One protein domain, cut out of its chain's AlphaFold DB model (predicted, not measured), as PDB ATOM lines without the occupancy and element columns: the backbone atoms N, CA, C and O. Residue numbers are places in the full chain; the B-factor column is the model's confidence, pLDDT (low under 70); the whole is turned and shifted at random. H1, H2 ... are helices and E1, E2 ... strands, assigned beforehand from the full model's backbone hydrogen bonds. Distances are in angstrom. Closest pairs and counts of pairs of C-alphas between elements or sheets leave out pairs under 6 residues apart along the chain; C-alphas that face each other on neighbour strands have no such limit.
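Overview. This is residues 348 to 483 of the 606 residues of an uncharacterized protein of Leptospira neocaledonica (UniProt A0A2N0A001). A single strongly twisted sheet curls round into an incomplete barrel of E2, E1, E3, E5, E9 and E6, left open between the edge strands E2 and E6, where the short helices H1 and H2 stand in the gap. Beside the last part of the long strand E3, a small wing of E4, E8 and E7 continues the sheet along the longest axis. The printed part has 136 residues, with nine named strands and two named helices: along the chain E1 and E2 come first, then the helices H1 and H2, then the strands E3 to E9; the class is mostly strand, and the sheet is branched, with both parallel and antiparallel neighbour pairs, and E3 has three neighbours, E1 on one side and E4 and E5 on the other side. The whole is compact, with a radius of gyration of the C-alphas of 14.7 A, and elongated, spanning 47 by 30 by 29 A.

Arrangement. E1, residues 348 to 361, and E2, residues 364 to 378, form an antiparallel hairpin, with N 354 and O 375 2.8 A apart. E1 bends by 83 degrees at residue 355 and E2 by 102 degrees at residue 373. H1, residues 379 to 383, is on the sheet and only just at its level, with a height over the sheet of 3.9 A. H2, residues 387 to 390, is at the sheet's level too, at 2.5 A. In H1 every O i to N i+4 pair is within hydrogen-bond range; H2 is too short for such a pair. E3, residues 399 to 415, has E1 antiparallel on one side (N 353 to O 410, 2.8 A). On its other side are E4, residues 420 to 424, antiparallel in a hairpin with it (N 413 to O 421, 2.7 A), and E5, residues 433 to 442, antiparallel (N 406 to O 434, 2.8 A). The closest C-alphas of H2 and E6, residues 444 to 454, are those of Ser 388 and Ser 449, 5.6 A apart; those of H2 and E2 are Leu 377 and Thr 390, 6.3 A. E2 and E6 are apart. E7, residues 459 to 463, and E8, residues 468 to 471, form an antiparallel hairpin (N 469 to O 461, 2.8 A), and E8 is parallel to E4 (N 424 to O 468, 2.7 A). E8 runs on into E9, residues 473 to 483, which is parallel to E5 (N 474 to O 435, 2.8 A) and antiparallel to E6 (N 477 to O 451, 2.8 A).

Along the chain. E1 begins at C-alpha 348 (125.574, 84.688, 153.571) and is 33.9 A long; E2 is 27.2 A and E3 39.9 A. E5 is 21.8 A, E6 26.7 A and E9 27.9 A, ending at C-alpha 483 (100.482, 80.840, 127.273).

Size, cuts and confidence. The C-alphas of Ile 464 and Ser 483, 49.1 A apart, are the two farthest apart. The printed part has no cut and no long link. Mean pLDDT of the printed part is 90.8; residues 428 to 429 and 462 to 466 are under 70.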
ATOM      1  N   THR A 348     125.421  84.316 154.980       87.31
ATOM      2  CA  THR A 348     125.574  84.688 153.571       87.31
ATOM      3  C   THR A 348     124.334  84.321 152.766       87.31
ATOM      4  O   THR A 348     124.001  85.011 151.806       87.31
ATOM      5  N   ASP A 349     123.647  83.238 153.148       93.31
ATOM      6  CA  ASP A 349     122.418  82.792 152.489       93.31
ATOM      7  C   ASP A 349     121.587  81.858 153.389       93.31
ATOM      8  O   ASP A 349     122.054  81.384 154.430       93.31
ATOM      9  N   ILE A 350     120.357  81.568 152.968       94.44
ATOM     10  CA  ILE A 350     119.490  80.536 153.553       94.44
ATOM     11  C   ILE A 350     119.132  79.541 152.450       94.44
ATOM     12  O   ILE A 350     118.683  79.952 151.386       94.44
ATOM     13  N   GLU A 351     119.295  78.244 152.701       97.12
ATOM     14  CA  GLU A 351     118.876  77.163 151.806       97.12
ATOM     15  C   GLU A 351     117.647  76.444 152.381       97.12
ATOM     16  O   GLU A 351     117.631  76.020 153.539       97.12
ATOM     17  N   TYR A 352     116.622  76.288 151.550       96.94
ATOM     18  CA  TYR A 352     115.389  75.562 151.822       96.94
ATOM     19  C   TYR A 352     115.365  74.270 151.010       96.94
ATOM     20  O   TYR A 352     115.682  74.269 149.825       96.94
ATOM     21  N   GLU A 353     114.930  73.179 151.623       97.12
ATOM     22  CA  GLU A 353     114.644  71.916 150.957       97.12
ATOM     23  C   GLU A 353     113.124  71.769 150.815       97.12
ATOM     24  O   GLU A 353     112.416  71.580 151.804       97.12
ATOM     25  N   LEU A 354     112.615  71.909 149.592       97.06
ATOM     26  CA  LEU A 354     111.192  71.966 149.266       97.06
ATOM     27  C   LEU A 354     110.677  70.595 148.829       97.06
ATOM     28  O   LEU A 354     111.264  69.985 147.938       97.06
ATOM     29  N   SER A 355     109.551  70.136 149.378       96.62
ATOM     30  CA  SER A 355     108.922  68.869 148.954       96.62
ATOM     31  C   SER A 355     107.753  69.038 147.996       96.62
ATOM     32  O   SER A 355     107.423  68.118 147.253       96.62
ATOM     33  N   SER A 356     107.084  70.185 148.032       96.31
ATOM     34  CA  SER A 356     105.880  70.427 147.241       96.31
ATOM     35  C   SER A 356     105.577  71.913 147.149       96.31
ATOM     36  O   SER A 356     106.119  72.720 147.909       96.31
ATOM     37  N   TYR A 357     104.668  72.262 146.244       96.56
ATOM     38  CA  TYR A 357     104.063  73.583 146.193       96.56
ATOM     39  C   TYR A 357     102.541  73.502 146.081       96.56
ATOM     40  O   TYR A 357     101.973  72.511 145.612       96.56
ATOM     41  N   GLN A 358     101.888  74.574 146.511       97.00
ATOM     42  CA  GLN A 358     100.448  74.759 146.480       97.00
ATOM     43  C   GLN A 358     100.114  76.156 145.960       97.00
ATOM     44  O   GLN A 358     100.732  77.146 146.358       97.00
ATOM     45  N   LEU A 359      99.115  76.235 145.080       95.56
ATOM     46  CA  LEU A 359      98.582  77.496 144.564       95.56
ATOM     47  C   LEU A 359      97.219  77.758 145.187       95.56
ATOM     48  O   LEU A 359      96.355  76.875 145.200       95.56
ATOM     49  N   TYR A 360      97.022  78.979 145.672       95.94
ATOM     50  CA  TYR A 360      95.792  79.383 146.339       95.94
ATOM     51  C   TYR A 360      95.044  80.423 145.523       95.94
ATOM     52  O   TYR A 360      95.656  81.317 144.945       95.94
ATOM     53  N   LEU A 361      93.717  80.333 145.553       93.62
ATOM     54  CA  LEU A 361      92.827  81.458 145.294       93.62
ATOM     55  C   LEU A 361      92.144  81.778 146.625       93.62
ATOM     56  O   LEU A 361      91.473  80.921 147.208       93.62
ATOM     57  N   ASP A 362      92.400  82.975 147.143       88.81
ATOM     58  CA  ASP A 362      92.080  83.377 148.514       88.81
ATOM     59  C   ASP A 362      92.635  82.393 149.561       88.81
ATOM     60  O   ASP A 362      93.847  82.328 149.779       88.81
ATOM     61  N   GLN A 363      91.756  81.626 150.210       88.50
ATOM     62  CA  GLN A 363      92.095  80.618 151.220       88.50
ATOM     63  C   GLN A 363      91.944  79.178 150.708       88.50
ATOM     64  O   GLN A 363      92.209  78.234 151.448       88.50
ATOM     65  N   THR A 364      91.538  78.988 149.450       90.38
ATOM     66  CA  THR A 364      91.270  77.660 148.885       90.38
ATOM     67  C   THR A 364      92.460  77.178 148.068       90.38
ATOM     68  O   THR A 364      92.895  77.864 147.142       90.38
ATOM     69  N   ILE A 365      92.948  75.972 148.366       93.25
ATOM     70  CA  ILE A 365      93.963  75.296 147.549       93.25
ATOM     71  C   ILE A 365      93.328  74.926 146.208       93.25
ATOM     72  O   ILE A 365      92.326  74.212 146.161       93.25
ATOM     73  N   LYS A 366      93.910  75.409 145.112       94.50
ATOM     74  CA  LYS A 366      93.482  75.079 143.745       94.50
ATOM     75  C   LYS A 366      94.375  74.038 143.096       94.50
ATOM     76  O   LYS A 366      93.895  73.225 142.314       94.50
ATOM     77  N   VAL A 367      95.662  74.069 143.418       93.38
ATOM     78  CA  VAL A 367      96.668  73.167 142.856       93.38
ATOM     79  C   VAL A 367      97.593  72.739 143.978       93.38
ATOM     80  O   VAL A 367      97.963  73.561 144.813       93.38
ATOM     81  N   SER A 368      97.967  71.465 143.984       95.50
ATOM     82  CA  SER A 368      98.958  70.900 144.893       95.50
ATOM     83  C   SER A 368      99.805  69.913 144.108       95.50
ATOM     84  O   SER A 368      99.263  68.979 143.518       95.50
ATOM     85  N   GLN A 369     101.118  70.109 144.099       95.38
ATOM     86  CA  GLN A 369     102.043  69.236 143.389       95.38
ATOM     87  C   GLN A 369     103.262  68.934 144.254       95.38
ATOM     88  O   GLN A 369     103.895  69.838 144.798       95.38
ATOM     89  N   ASN A 370     103.589  67.648 144.353       95.31
ATOM     90  CA  ASN A 370     104.797  67.173 145.012       95.31
ATOM     91  C   ASN A 370     105.948  67.125 144.007       95.31
ATOM     92  O   ASN A 370     105.746  66.775 142.841       95.31
ATOM     93  N   TYR A 371     107.152  67.448 144.465       92.94
ATOM     94  CA  TYR A 371     108.359  67.195 143.696       92.94
ATOM     95  C   TYR A 371     108.754  65.722 143.831       92.94
ATOM     96  O   TYR A 371     108.633  65.142 144.908       92.94
ATOM     97  N   GLU A 372     109.240  65.115 142.745       91.62
ATOM     98  CA  GLU A 372     109.749  63.732 142.773       91.62
ATOM     99  C   GLU A 372     110.933  63.584 143.734       91.62
ATOM    100  O   GLU A 372     111.053  62.589 144.439       91.62
ATOM    101  N   ASN A 373     111.789  64.605 143.769       94.50
ATOM    102  CA  ASN A 373     112.893  64.744 144.705       94.50
ATOM    103  C   ASN A 373     112.807  66.124 145.343       94.50
ATOM    104  O   ASN A 373     112.437  67.086 144.663       94.50
ATOM    105  N   ASN A 374     113.189  66.234 146.615       95.31
ATOM    106  CA  ASN A 374     113.203  67.530 147.274       95.31
ATOM    107  C   ASN A 374     114.128  68.504 146.524       95.31
ATOM    108  O   ASN A 374     115.247  68.152 146.140       95.31
ATOM    109  N   LEU A 375     113.660  69.732 146.317       96.19
ATOM    110  CA  LEU A 375     114.413  70.771 145.619       96.19
ATOM    111  C   LEU A 375     115.125  71.671 146.619       96.19
ATOM    112  O   LEU A 375     114.532  72.089 147.607       96.19
ATOM    113  N   LYS A 376     116.385  72.000 146.343       96.94
ATOM    114  CA  LYS A 376     117.140  72.978 147.127       96.94
ATOM    115  C   LYS A 376     116.938  74.362 146.533       96.94
ATOM    116  O   LYS A 376     117.198  74.544 145.351       96.94
ATOM    117  N   LEU A 377     116.494  75.305 147.350       96.81
ATOM    118  CA  LEU A 377     116.245  76.690 146.975       96.81
ATOM    119  C   LEU A 377     117.015  77.625 147.888       96.81
ATOM    120  O   LEU A 377     116.896  77.516 149.104       96.81
ATOM    121  N   LYS A 378     117.751  78.575 147.318       96.81
ATOM    122  CA  LYS A 378     118.430  79.606 148.107       96.81
ATOM    123  C   LYS A 378     117.593  80.875 148.225       96.81
ATOM    124  O   LYS A 378     116.890  81.252 147.292       96.81
ATOM    125  N   LEU A 379     117.696  81.576 149.353       94.69
ATOM    126  CA  LEU A 379     117.049  82.871 149.559       94.69
ATOM    127  C   LEU A 379     117.508  83.883 148.507       94.69
ATOM    128  O   LEU A 379     116.682  84.629 147.985       94.69
ATOM    129  N   SER A 380     118.795  83.887 148.160       93.69
ATOM    130  CA  SER A 380     119.316  84.716 147.069       93.69
ATOM    131  C   SER A 380     118.576  84.481 145.744       93.69
ATOM    132  O   SER A 380     118.183  85.445 145.094       93.69
ATOM    133  N   GLU A 381     118.281  83.230 145.382       93.94
ATOM    134  CA  GLU A 381     117.577  82.883 144.137       93.94
ATOM    135  C   GLU A 381     116.134  83.399 144.103       93.94
ATOM    136  O   GLU A 381     115.640  83.779 143.037       93.94
ATOM    137  N   ILE A 382     115.471  83.457 145.262       93.69
ATOM    138  CA  ILE A 382     114.135  84.051 145.414       93.69
ATOM    139  C   ILE A 382     114.185  85.547 145.093       93.69
ATOM    140  O   ILE A 382     113.376  86.051 144.317       93.69
ATOM    141  N   LEU A 383     115.173  86.241 145.660       90.56
ATOM    142  CA  LEU A 383     115.301  87.694 145.562       90.56
ATOM    143  C   LEU A 383     115.842  88.157 144.203       90.56
ATOM    144  O   LEU A 383     115.549  89.270 143.778       90.56
ATOM    145  N   THR A 384     116.613  87.323 143.501       88.44
ATOM    146  CA  THR A 384     117.154  87.648 142.169       88.44
ATOM    147  C   THR A 384     116.253  87.191 141.017       88.44
ATOM    148  O   THR A 384     116.679  87.239 139.864       88.44
ATOM    149  N   GLY A 385     115.048  86.676 141.298       86.06
ATOM    150  CA  GLY A 385     114.117  86.179 140.274       86.06
ATOM    151  C   GLY A 385     114.558  84.880 139.586       86.06
ATOM    152  O   GLY A 385     114.036  84.529 138.530       86.06
ATOM    153  N   ASN A 386     115.513  84.146 140.168       91.19
ATOM    154  CA  ASN A 386     115.946  82.837 139.665       91.19
ATOM    155  C   ASN A 386     115.089  81.685 140.215       91.19
ATOM    156  O   ASN A 386     115.284  80.544 139.802       91.19
ATOM    157  N   LEU A 387     114.117  81.977 141.086       94.75
ATOM    158  CA  LEU A 387     113.216  80.995 141.686       94.75
ATOM    159  C   LEU A 387     112.622  80.034 140.651       94.75
ATOM    160  O   LEU A 387     112.711  78.827 140.851       94.75
ATOM    161  N   SER A 388     112.076  80.540 139.538       93.38
ATOM    162  CA  SER A 388     111.466  79.710 138.484       93.38
ATOM    163  C   SER A 388     112.414  78.646 137.935       93.38
ATOM    164  O   SER A 388     111.977  77.522 137.716       93.38
ATOM    165  N   ASN A 389     113.698  78.974 137.763       92.38
ATOM    166  CA  ASN A 389     114.712  78.019 137.320       92.38
ATOM    167  C   ASN A 389     114.932  76.926 138.373       92.38
ATOM    168  O   ASN A 389     114.875  75.738 138.067       92.38
ATOM    169  N   THR A 390     115.098  77.327 139.635       93.25
ATOM    170  CA  THR A 390     115.313  76.402 140.752       93.25
ATOM    171  C   THR A 390     114.157  75.414 140.918       93.25
ATOM    172  O   THR A 390     114.379  74.226 141.152       93.25
ATOM    173  N   ILE A 391     112.915  75.874 140.730       94.12
ATOM    174  CA  ILE A 391     111.723  75.015 140.778       94.12
ATOM    175  C   ILE A 391     111.405  74.321 139.443       94.12
ATOM    176  O   ILE A 391     110.323  73.752 139.297       94.12
ATOM    177  N   LYS A 392     112.350  74.330 138.490       92.94
ATOM    178  CA  LYS A 392     112.287  73.668 137.176       92.94
ATOM    179  C   LYS A 392     111.111  74.111 136.305       92.94
ATOM    180  O   LYS A 392     110.470  73.286 135.659       92.94
ATOM    181  N   TYR A 393     110.830  75.411 136.313       92.31
ATOM    182  CA  TYR A 393     109.847  76.063 135.451       92.31
ATOM    183  C   TYR A 393     108.501  75.305 135.425       92.31
ATOM    184  O   TYR A 393     108.142  74.709 134.408       92.31
ATOM    185  N   PRO A 394     107.753  75.247 136.539       93.69
ATOM    186  CA  PRO A 394     106.528  74.460 136.619       93.69
ATOM    187  C   PRO A 394     105.441  75.036 135.710       93.69
ATOM    188  O   PRO A 394     105.379  76.244 135.465       93.69
ATOM    189  N   ILE A 395     104.543  74.171 135.244       93.56
ATOM    190  CA  ILE A 395     103.350  74.571 134.495       93.56
ATOM    191  C   ILE A 395     102.225  74.802 135.502       93.56
ATOM    192  O   ILE A 395     101.750  73.864 136.144       93.56
ATOM    193  N   PHE A 396     101.810  76.055 135.660       94.25
ATOM    194  CA  PHE A 396     100.666  76.395 136.500       94.25
ATOM    195  C   PHE A 396      99.408  76.435 135.631       94.25
ATOM    196  O   PHE A 396      99.429  77.129 134.614       94.25
ATOM    197  N   PRO A 397      98.311  75.744 136.002       94.38
ATOM    198  CA  PRO A 397      97.057  75.792 135.255       94.38
ATOM    199  C   PRO A 397      96.582  77.223 135.002       94.38
ATOM    200  O   PRO A 397      96.877  78.132 135.777       94.38
ATOM    201  N   LYS A 398      95.832  77.425 133.915       95.50
ATOM    202  CA  LYS A 398      95.282  78.744 133.604       95.50
ATOM    203  C   LYS A 398      94.317  79.176 134.710       95.50
ATOM    204  O   LYS A 398      93.391  78.432 135.032       95.50
ATOM    205  N   GLY A 399      94.514  80.367 135.266       95.69
ATOM    206  CA  GLY A 399      93.672  80.874 136.346       95.69
ATOM    207  C   GLY A 399      94.279  82.040 137.112       95.69
ATOM    208  O   GLY A 399      95.414  82.447 136.866       95.69
ATOM    209  N   GLU A 400      93.498  82.563 138.051       96.81
ATOM    210  CA  GLU A 400      93.907  83.602 138.993       96.81
ATOM    211  C   GLU A 400      94.264  82.982 140.343       96.81
ATOM    212  O   GLU A 400      93.614  82.040 140.810       96.81
ATOM    213  N   TYR A 401      95.297  83.526 140.976       97.62
ATOM    214  CA  TYR A 401      95.853  83.037 142.229       97.62
ATOM    215  C   TYR A 401      96.235  84.212 143.132       97.62
ATOM    216  O   TYR A 401      96.591  85.285 142.658       97.62
ATOM    217  N   SER A 402      96.170  84.012 144.447       97.06
ATOM    218  CA  SER A 402      96.467  85.027 145.468       97.06
ATOM    219  C   SER A 402      97.813  84.821 146.167       97.06
ATOM    220  O   SER A 402      98.336  85.755 146.785       97.06
ATOM    221  N   LYS A 403      98.353  83.594 146.136       97.12
ATOM    222  CA  LYS A 403      99.645  83.238 146.736       97.12
ATOM    223  C   LYS A 403     100.147  81.861 146.304       97.12
ATOM    224  O   LYS A 403      99.371  81.002 145.874       97.12
ATOM    225  N   ILE A 404     101.444  81.652 146.513       97.56
ATOM    226  CA  ILE A 404     102.146  80.375 146.350       97.56
ATOM    227  C   ILE A 404     102.689  79.950 147.717       97.56
ATOM    228  O   ILE A 404     103.330  80.751 148.399       97.56
ATOM    229  N   ILE A 405     102.443  78.703 148.115       97.00
ATOM    230  CA  ILE A 405     103.029  78.100 149.318       97.00
ATOM    231  C   ILE A 405     103.940  76.953 148.899       97.00
ATOM    232  O   ILE A 405     103.520  76.083 148.144       97.00
ATOM    233  N   PHE A 406     105.165  76.935 149.410       97.25
ATOM    234  CA  PHE A 406     106.095  75.820 149.265       97.25
ATOM    235  C   PHE A 406     106.250  75.120 150.610       97.25
ATOM    236  O   PHE A 406     106.613  75.763 151.595       97.25
ATOM    237  N   ASN A 407     106.010  73.810 150.655       96.50
ATOM    238  CA  ASN A 407     106.230  73.037 151.876       96.50
ATOM    239  C   ASN A 407     107.718  72.743 152.025       96.50
ATOM    240  O   ASN A 407     108.368  72.253 151.094       96.50
ATOM    241  N   ILE A 408     108.244  73.030 153.210       96.69
ATOM    242  CA  ILE A 408     109.656  72.900 153.536       96.69
ATOM    243  C   ILE A 408     109.856  71.616 154.335       96.69
ATOM    244  O   ILE A 408     109.186  71.375 155.331       96.69
ATOM    245  N   LYS A 409     110.812  70.788 153.919       95.69
ATOM    246  CA  LYS A 409     111.290  69.640 154.700       95.69
ATOM    247  C   LYS A 409     112.400  70.039 155.656       95.69
ATOM    248  O   LYS A 409     112.424  69.576 156.793       95.69
ATOM    249  N   LYS A 410     113.307  70.901 155.199       95.69
ATOM    250  CA  LYS A 410     114.454  71.375 155.972       95.69
ATOM    251  C   LYS A 410     114.814  72.797 155.563       95.69
ATOM    252  O   LYS A 410     114.692  73.153 154.396       95.69
ATOM    253  N   ALA A 411     115.286  73.597 156.510       96.25
ATOM    254  CA  ALA A 411     115.920  74.875 156.226       96.25
ATOM    255  C   ALA A 411     117.263  74.954 156.952       96.25
ATOM    256  O   ALA A 411     117.415  74.441 158.066       96.25
ATOM    257  N   LYS A 412     118.244  75.583 156.312       96.00
ATOM    258  CA  LYS A 412     119.556  75.837 156.905       96.00
ATOM    259  C   LYS A 412     120.106  77.195 156.487       96.00
ATOM    260  O   LYS A 412     119.874  77.648 155.371       96.00
ATOM    261  N   GLY A 413     120.827  77.839 157.388       92.62
ATOM    262  CA  GLY A 413     121.639  79.015 157.123       92.62
ATOM    263  C   GLY A 413     123.035  78.600 156.686       92.62
ATOM    264  O   GLY A 413     123.547  77.586 157.158       92.62
ATOM    265  N   ILE A 414     123.633  79.378 155.794       91.44
ATOM    266  CA  ILE A 414     125.030  79.236 155.385       91.44
ATOM    267  C   ILE A 414     125.775  80.444 155.951       91.44
ATOM    268  O   ILE A 414     125.437  81.580 155.613       91.44
ATOM    269  N   ALA A 415     126.732  80.204 156.843       86.94
ATOM    270  CA  ALA A 415     127.566  81.241 157.443       86.94
ATOM    271  C   ALA A 415     128.708  81.679 156.506       86.94
ATOM    272  O   ALA A 415     129.022  80.993 155.534       86.94
ATOM    273  N   GLU A 416     129.370  82.800 156.817       79.94
ATOM    274  CA  GLU A 416     130.523  83.309 156.045       79.94
ATOM    275  C   GLU A 416     131.699  82.324 155.943       79.94
ATOM    276  O   GLU A 416     132.420  82.327 154.946       79.94
ATOM    277  N   ASP A 417     131.884  81.458 156.941       77.38
ATOM    278  CA  ASP A 417     132.904  80.402 156.934       77.38
ATOM    279  C   ASP A 417     132.460  79.124 156.192       77.38
ATOM    280  O   ASP A 417     133.211  78.151 156.118       77.38
ATOM    281  N   GLY A 418     131.246  79.125 155.630       84.75
ATOM    282  CA  GLY A 418     130.636  77.997 154.931       84.75
ATOM    283  C   GLY A 418     129.965  76.966 155.841       84.75
ATOM    284  O   GLY A 418     129.435  75.979 155.329       84.75
ATOM    285  N   SER A 419     129.962  77.164 157.163       84.56
ATOM    286  CA  SER A 419     129.275  76.260 158.087       84.56
ATOM    287  C   SER A 419     127.751  76.303 157.912       84.56
ATOM    288  O   SER A 419     127.159  77.328 157.554       84.56
ATOM    289  N   GLU A 420     127.108  75.153 158.141       91.06
ATOM    290  CA  GLU A 420     125.656  75.003 158.044       91.06
ATOM    291  C   GLU A 420     125.001  75.134 159.420       91.06
ATOM    292  O   GLU A 420     125.343  74.421 160.364       91.06
ATOM    293  N   ILE A 421     123.993  75.995 159.509       87.44
ATOM    294  CA  ILE A 421     123.226  76.248 160.727       87.44
ATOM    295  C   ILE A 421     121.800  75.765 160.499       87.44
ATOM    296  O   ILE A 421     121.153  76.175 159.543       87.44
ATOM    297  N   THR A 422     121.267  74.895 161.356       91.06
ATOM    298  CA  THR A 422     119.884  74.420 161.183       91.06
ATOM    299  C   THR A 422     118.892  75.529 161.531       91.06
ATOM    300  O   THR A 422     118.960  76.108 162.614       91.06
ATOM    301  N   ILE A 423     117.946  75.799 160.629       91.19
ATOM    302  CA  ILE A 423     116.900  76.807 160.813       91.19
ATOM    303  C   ILE A 423     115.554  76.105 161.017       91.19
ATOM    304  O   ILE A 423     115.090  75.339 160.174       91.19
ATOM    305  N   LYS A 424     114.898  76.406 162.133       91.56
ATOM    306  CA  LYS A 424     113.510  76.060 162.421       91.56
ATOM    307  C   LYS A 424     112.566  77.083 161.799       91.56
ATOM    308  O   LYS A 424     112.807  78.287 161.820       91.56
ATOM    309  N   ILE A 425     111.449  76.609 161.266       89.88
ATOM    310  CA  ILE A 425     110.401  77.470 160.714       89.88
ATOM    311  C   ILE A 425     109.167  77.272 161.592       89.88
ATOM    312  O   ILE A 425     108.558  76.204 161.534       89.88
ATOM    313  N   PRO A 426     108.829  78.242 162.460       79.44
ATOM    314  CA  PRO A 426     107.680  78.124 163.339       79.44
ATOM    315  C   PRO A 426     106.409  78.281 162.510       79.44
ATOM    316  O   PRO A 426     106.213  79.297 161.842       79.44
ATOM    317  N   THR A 427     105.521  77.298 162.576       73.94
ATOM    318  CA  THR A 427     104.236  77.355 161.885       73.94
ATOM    319  C   THR A 427     103.097  77.017 162.828       73.94
ATOM    320  O   THR A 427     103.214  76.158 163.695       73.94
ATOM    321  N   SER A 428     101.972  77.713 162.656       69.19
ATOM    322  CA  SER A 428     100.704  77.353 163.301       69.19
ATOM    323  C   SER A 428     100.087  76.092 162.685       69.19
ATOM    324  O   SER A 428      99.242  75.453 163.302       69.19
ATOM    325  N   SER A 429     100.488  75.751 161.457       65.12
ATOM    326  CA  SER A 429     100.238  74.470 160.801       65.12
ATOM    327  C   SER A 429     101.280  73.436 161.229       65.12
ATOM    328  O   SER A 429     102.414  73.794 161.532       65.12
ATOM    329  N   ASN A 430     100.933  72.148 161.178       75.06
ATOM    330  CA  ASN A 430     101.866  71.053 161.486       75.06
ATOM    331  C   ASN A 430     103.068  70.960 160.522       75.06
ATOM    332  O   ASN A 430     103.993  70.199 160.791       75.06
ATOM    333  N   GLU A 431     103.064  71.700 159.410       88.50
ATOM    334  CA  GLU A 431     104.114  71.645 158.391       88.50
ATOM    335  C   GLU A 431     104.761  73.022 158.163       88.50
ATOM    336  O   GLU A 431     104.025  74.008 158.001       88.50
ATOM    337  N   PRO A 432     106.109  73.096 158.128       94.06
ATOM    338  CA  PRO A 432     106.831  74.321 157.831       94.06
ATOM    339  C   PRO A 432     106.700  74.705 156.357       94.06
ATOM    340  O   PRO A 432     106.743  73.849 155.474       94.06
ATOM    341  N   TYR A 433     106.561  76.001 156.076       95.81
ATOM    342  CA  TYR A 433     106.334  76.488 154.717       95.81
ATOM    343  C   TYR A 433     107.013  77.826 154.431       95.81
ATOM    344  O   TYR A 433     107.324  78.590 155.344       95.81
ATOM    345  N   LEU A 434     107.193  78.100 153.140       96.25
ATOM    346  CA  LEU A 434     107.542  79.395 152.562       96.25
ATOM    347  C   LEU A 434     106.361  79.935 151.773       96.25
ATOM    348  O   LEU A 434     105.755  79.209 150.990       96.25
ATOM    349  N   GLU A 435     106.024  81.203 151.987       96.38
ATOM    350  CA  GLU A 435     104.837  81.825 151.400       96.38
ATOM    351  C   GLU A 435     105.226  83.038 150.558       96.38
ATOM    352  O   GLU A 435     105.878  83.958 151.046       96.38
ATOM    353  N   ILE A 436     104.773  83.066 149.305       97.56
ATOM    354  CA  ILE A 436     104.879  84.220 148.412       97.56
ATOM    355  C   ILE A 436     103.471  84.783 148.208       97.56
ATOM    356  O   ILE A 436     102.633  84.151 147.564       97.56
ATOM    357  N   LYS A 437     103.200  85.960 148.783       96.81
ATOM    358  CA  LYS A 437     101.884  86.617 148.767       96.81
ATOM    359  C   LYS A 437     101.771  87.628 147.640       96.81
ATOM    360  O   LYS A 437     102.603  88.523 147.545       96.81
ATOM    361  N   GLY A 438     100.690  87.569 146.879       96.69
ATOM    362  CA  GLY A 438     100.342  88.594 145.905       96.69
ATOM    363  C   GLY A 438      99.509  88.008 144.771       96.69
ATOM    364  O   GLY A 438      99.694  86.838 144.431       96.69
ATOM    365  N   PRO A 439      98.580  88.791 144.202       97.25
ATOM    366  CA  PRO A 439      97.749  88.324 143.107       97.25
ATOM    367  C   PRO A 439      98.590  88.080 141.850       97.25
ATOM    368  O   PRO A 439      99.477  88.873 141.528       97.25
ATOM    369  N   PHE A 440      98.292  87.008 141.123       97.38
ATOM    370  CA  PHE A 440      98.847  86.751 139.799       97.38
ATOM    371  C   PHE A 440      97.909  85.906 138.939       97.38
ATOM    372  O   PHE A 440      97.085  85.144 139.445       97.38
ATOM    373  N   THR A 441      98.084  86.020 137.626       96.62
ATOM    374  CA  THR A 441      97.353  85.240 136.627       96.62
ATOM    375  C   THR A 441      98.332  84.333 135.900       96.62
ATOM    376  O   THR A 441      99.349  84.801 135.391       96.62
ATOM    377  N   SER A 442      98.032  83.037 135.855       95.62
ATOM    378  CA  SER A 442      98.742  82.080 135.007       95.62
ATOM    379  C   SER A 442      97.992  81.873 133.699       95.62
ATOM    380  O   SER A 442      96.774  81.689 133.699       95.62
ATOM    381  N   GLU A 443      98.729  81.820 132.592       94.19
ATOM    382  CA  GLU A 443      98.186  81.558 131.252       94.19
ATOM    383  C   GLU A 443      98.179  80.065 130.882       94.19
ATOM    384  O   GLU A 443      97.883  79.692 129.743       94.19
ATOM    385  N   GLY A 444      98.481  79.188 131.845       92.38
ATOM    386  CA  GLY A 444      98.414  77.736 131.671       92.38
ATOM    387  C   GLY A 444      99.676  77.091 131.108       92.38
ATOM    388  O   GLY A 444      99.740  75.866 131.057       92.38
ATOM    389  N   GLY A 445     100.655  77.882 130.667       91.56
ATOM    390  CA  GLY A 445     101.950  77.390 130.213       91.56
ATOM    391  C   GLY A 445     103.009  77.426 131.311       91.56
ATOM    392  O   GLY A 445     102.732  77.571 132.507       91.56
ATOM    393  N   ARG A 446     104.260  77.261 130.890       92.50
ATOM    394  CA  ARG A 446     105.403  77.192 131.792       92.50
ATOM    395  C   ARG A 446     105.669  78.521 132.492       92.50
ATOM    396  O   ARG A 446     105.680  79.571 131.853       92.50
ATOM    397  N   THR A 447     105.933  78.473 133.793       94.75
ATOM    398  CA  THR A 447     106.330  79.643 134.585       94.75
ATOM    399  C   THR A 447     107.759  80.039 134.238       94.75
ATOM    400  O   THR A 447     108.666  79.230 134.419       94.75
ATOM    401  N   VAL A 448     107.975  81.273 133.776       93.81
ATOM    402  CA  VAL A 448     109.301  81.751 133.331       93.81
ATOM    403  C   VAL A 448     109.919  82.789 134.263       93.81
ATOM    404  O   VAL A 448     111.142  82.937 134.264       93.81
ATOM    405  N   SER A 449     109.112  83.478 135.073       93.62
ATOM    406  CA  SER A 449     109.607  84.381 136.112       93.62
ATOM    407  C   SER A 449     108.673  84.420 137.320       93.62
ATOM    408  O   SER A 449     107.460  84.579 137.189       93.62
ATOM    409  N   ILE A 450     109.264  84.308 138.508       95.56
ATOM    410  CA  ILE A 450     108.652  84.627 139.797       95.56
ATOM    411  C   ILE A 450     109.651  85.536 140.506       95.56
ATOM    412  O   ILE A 450     110.677  85.068 141.002       95.56
ATOM    413  N   LEU A 451     109.358  86.833 140.537       94.12
ATOM    414  CA  LEU A 451     110.147  87.816 141.268       94.12
ATOM    415  C   LEU A 451     109.410  88.177 142.548       94.12
ATOM    416  O   LEU A 451     108.223  88.513 142.517       94.12
ATOM    417  N   SER A 452     110.116  88.123 143.667       96.44
ATOM    418  CA  SER A 452     109.557  88.483 144.958       96.44
ATOM    419  C   SER A 452     110.563  89.233 145.816       96.44
ATOM    420  O   SER A 452     111.776  89.167 145.622       96.44
ATOM    421  N   GLU A 453     110.032  89.958 146.788       95.12
ATOM    422  CA  GLU A 453     110.797  90.709 147.770       95.12
ATOM    423  C   GLU A 453     110.449  90.257 149.188       95.12
ATOM    424  O   GLU A 453     109.424  89.614 149.442       95.12
ATOM    425  N   LYS A 454     111.312  90.598 150.147       93.50
ATOM    426  CA  LYS A 454     111.068  90.297 151.560       93.50
ATOM    427  C   LYS A 454     109.813  91.033 152.027       93.50
ATOM    428  O   LYS A 454     109.738  92.256 151.945       93.50
ATOM    429  N   ASN A 455     108.845  90.298 152.568       93.81
ATOM    430  CA  ASN A 455     107.679  90.914 153.187       93.81
ATOM    431  C   ASN A 455     108.074  91.586 154.519       93.81
ATOM    432  O   ASN A 455     109.061  91.205 155.143       93.81
ATOM    433  N   HIS A 456     107.267  92.518 155.032       79.94
ATOM    434  CA  HIS A 456     107.469  93.100 156.372       79.94
ATOM    435  C   HIS A 456     107.423  92.054 157.508       79.94
ATOM    436  O   HIS A 456     107.899  92.304 158.616       79.94
ATOM    437  N   SER A 457     106.830  90.885 157.242       81.44
ATOM    438  CA  SER A 457     106.806  89.734 158.147       81.44
ATOM    439  C   SER A 457     107.992  88.779 157.957       81.44
ATOM    440  O   SER A 457     108.128  87.842 158.739       81.44
ATOM    441  N   PHE A 458     108.866  89.016 156.971       87.31
ATOM    442  CA  PHE A 458     110.113  88.273 156.814       87.31
ATOM    443  C   PHE A 458     110.995  88.511 158.038       87.31
ATOM    444  O   PHE A 458     111.435  89.633 158.297       87.31
ATOM    445  N   ARG A 459     111.259  87.455 158.809       81.56
ATOM    446  CA  ARG A 459     112.084  87.540 160.019       81.56
ATOM    447  C   ARG A 459     113.028  86.362 160.089       81.56
ATOM    448  O   ARG A 459     112.614  85.230 159.862       81.56
ATOM    449  N   LEU A 460     114.275  86.633 160.431       82.31
ATOM    450  CA  LEU A 460     115.251  85.640 160.845       82.31
ATOM    451  C   LEU A 460     115.762  86.090 162.208       82.31
ATOM    452  O   LEU A 460     116.197  87.231 162.354       82.31
ATOM    453  N   PHE A 461     115.661  85.220 163.196       74.06
ATOM    454  CA  PHE A 461     116.123  85.495 164.544       74.06
ATOM    455  C   PHE A 461     116.802  84.259 165.104       74.06
ATOM    456  O   PHE A 461     116.401  83.135 164.824       74.06
ATOM    457  N   GLU A 462     117.840  84.478 165.888       67.50
ATOM    458  CA  GLU A 462     118.465  83.425 166.668       67.50
ATOM    459  C   GLU A 462     117.785  83.414 168.031       67.50
ATOM    460  O   GLU A 462     117.712  84.435 168.729       67.50
ATOM    461  N   LEU A 463     117.213  82.263 168.378       59.06
ATOM    462  CA  LEU A 463     116.876  81.995 169.759       59.06
ATOM    463  C   LEU A 463     118.157  81.760 170.516       59.06
ATOM    464  O   LEU A 463     119.139  81.243 169.988       59.06
ATOM    465  N   ILE A 464     118.097  82.065 171.801       48.38
ATOM    466  CA  ILE A 464     119.272  81.907 172.624       48.38
ATOM    467  C   ILE A 464     119.772  80.456 172.617       48.38
ATOM    468  O   ILE A 464     120.981  80.274 172.607       48.38
ATOM    469  N   SER A 465     118.876  79.454 172.492       52.41
ATOM    470  CA  SER A 465     119.180  78.013 172.316       52.41
ATOM    471  C   SER A 465     120.208  77.679 171.222       52.41
ATOM    472  O   SER A 465     120.566  76.513 171.074       52.41
ATOM    473  N   GLY A 466     120.668  78.663 170.444       56.94
ATOM    474  CA  GLY A 466     121.453  78.491 169.229       56.94
ATOM    475  C   GLY A 466     120.579  78.023 168.070       56.94
ATOM    476  O   GLY A 466     121.080  77.728 166.989       56.94
ATOM    477  N   GLU A 467     119.264  77.921 168.286       73.56
ATOM    478  CA  GLU A 467     118.310  77.561 167.255       73.56
ATOM    479  C   GLU A 467     117.898  78.804 166.487       73.56
ATOM    480  O   GLU A 467     117.461  79.808 167.046       73.56
ATOM    481  N   TYR A 468     117.977  78.716 165.172       81.31
ATOM    482  CA  TYR A 468     117.613  79.819 164.305       81.31
ATOM    483  C   TYR A 468     116.161  79.639 163.918       81.31
ATOM    484  O   TYR A 468     115.760  78.557 163.511       81.31
ATOM    485  N   PHE A 469     115.364  80.688 164.045       85.38
ATOM    486  CA  PHE A 469     113.969  80.689 163.656       85.38
ATOM    487  C   PHE A 469     113.755  81.637 162.496       85.38
ATOM    488  O   PHE A 469     114.264  82.761 162.467       85.38
ATOM    489  N   HIS A 470     112.977  81.177 161.529       89.50
ATOM    490  CA  HIS A 470     112.764  81.921 160.309       89.50
ATOM    491  C   HIS A 470     111.303  81.905 159.876       89.50
ATOM    492  O   HIS A 470     110.686  80.851 159.789       89.50
ATOM    493  N   SER A 471     110.766  83.087 159.572       90.69
ATOM    494  CA  SER A 471     109.473  83.269 158.916       90.69
ATOM    495  C   SER A 471     109.708  83.685 157.454       90.69
ATOM    496  O   SER A 471     109.921  84.874 157.188       90.69
ATOM    497  N   PRO A 472     109.751  82.728 156.506       94.31
ATOM    498  CA  PRO A 472     110.015  82.970 155.083       94.31
ATOM    499  C   PRO A 472     108.760  83.466 154.341       94.31
ATOM    500  O   PRO A 472     108.185  82.757 153.513       94.31
ATOM    501  N   ILE A 473     108.308  84.684 154.651       94.69
ATOM    502  CA  ILE A 473     107.167  85.318 153.970       94.69
ATOM    503  C   ILE A 473     107.680  86.384 152.998       94.69
ATOM    504  O   ILE A 473     108.428  87.284 153.382       94.69
ATOM    505  N   PHE A 474     107.234  86.311 151.749       96.62
ATOM    506  CA  PHE A 474     107.624  87.190 150.650       96.62
ATOM    507  C   PHE A 474     106.403  87.866 150.029       96.62
ATOM    508  O   PHE A 474     105.279  87.367 150.127       96.62
ATOM    509  N   THR A 475     106.626  89.005 149.382       97.19
ATOM    510  CA  THR A 475     105.639  89.675 148.532       97.19
ATOM    511  C   THR A 475     105.993  89.401 147.077       97.19
ATOM    512  O   THR A 475     107.141  89.582 146.681       97.19
ATOM    513  N   LEU A 476     105.026  88.959 146.277       97.12
ATOM    514  CA  LEU A 476     105.183  88.795 144.840       97.12
ATOM    515  C   LEU A 476     105.280  90.173 144.181       97.12
ATOM    516  O   LEU A 476     104.348  90.970 144.271       97.12
ATOM    517  N   THR A 477     106.394  90.434 143.508       95.50
ATOM    518  CA  THR A 477     106.628  91.674 142.762       95.50
ATOM    519  C   THR A 477     106.150  91.528 141.323       95.50
ATOM    520  O   THR A 477     105.485  92.411 140.792       95.50
ATOM    521  N   SER A 478     106.467  90.398 140.687       94.38
ATOM    522  CA  SER A 478     105.995  90.084 139.339       94.38
ATOM    523  C   SER A 478     105.948  88.580 139.109       94.38
ATOM    524  O   SER A 478     106.806  87.843 139.596       94.38
ATOM    525  N   TYR A 479     104.991  88.146 138.299       95.94
ATOM    526  CA  TYR A 479     104.862  86.775 137.828       95.94
ATOM    527  C   TYR A 479     104.662  86.772 136.318       95.94
ATOM    528  O   TYR A 479     103.957  87.627 135.779       95.94
ATOM    529  N   SER A 480     105.237  85.780 135.650       95.38
ATOM    530  CA  SER A 480     104.969  85.527 134.242       95.38
ATOM    531  C   SER A 480     105.051  84.044 133.901       95.38
ATOM    532  O   SER A 480     105.874  83.271 134.406       95.38
ATOM    533  N   SER A 481     104.196  83.667 132.963       95.12
ATOM    534  CA  SER A 481     104.146  82.343 132.363       95.12
ATOM    535  C   SER A 481     103.928  82.474 130.869       95.12
ATOM    536  O   SER A 481     103.343  83.452 130.401       95.12
ATOM    537  N   LEU A 482     104.348  81.461 130.128       92.88
ATOM    538  CA  LEU A 482     103.956  81.299 128.736       92.88
ATOM    539  C   LEU A 482     102.462  80.984 128.662       92.88
ATOM    540  O   LEU A 482     101.890  80.413 129.596       92.88
ATOM    541  N   SER A 483     101.829  81.329 127.544       91.19
ATOM    542  CA  SER A 483     100.482  80.840 127.273       91.19
ATOM    543  C   SER A 483     100.524  79.386 126.823       91.19
ATOM    544  O   SER A 483     101.526  78.911 126.281       91.19
TER     545      SER A 483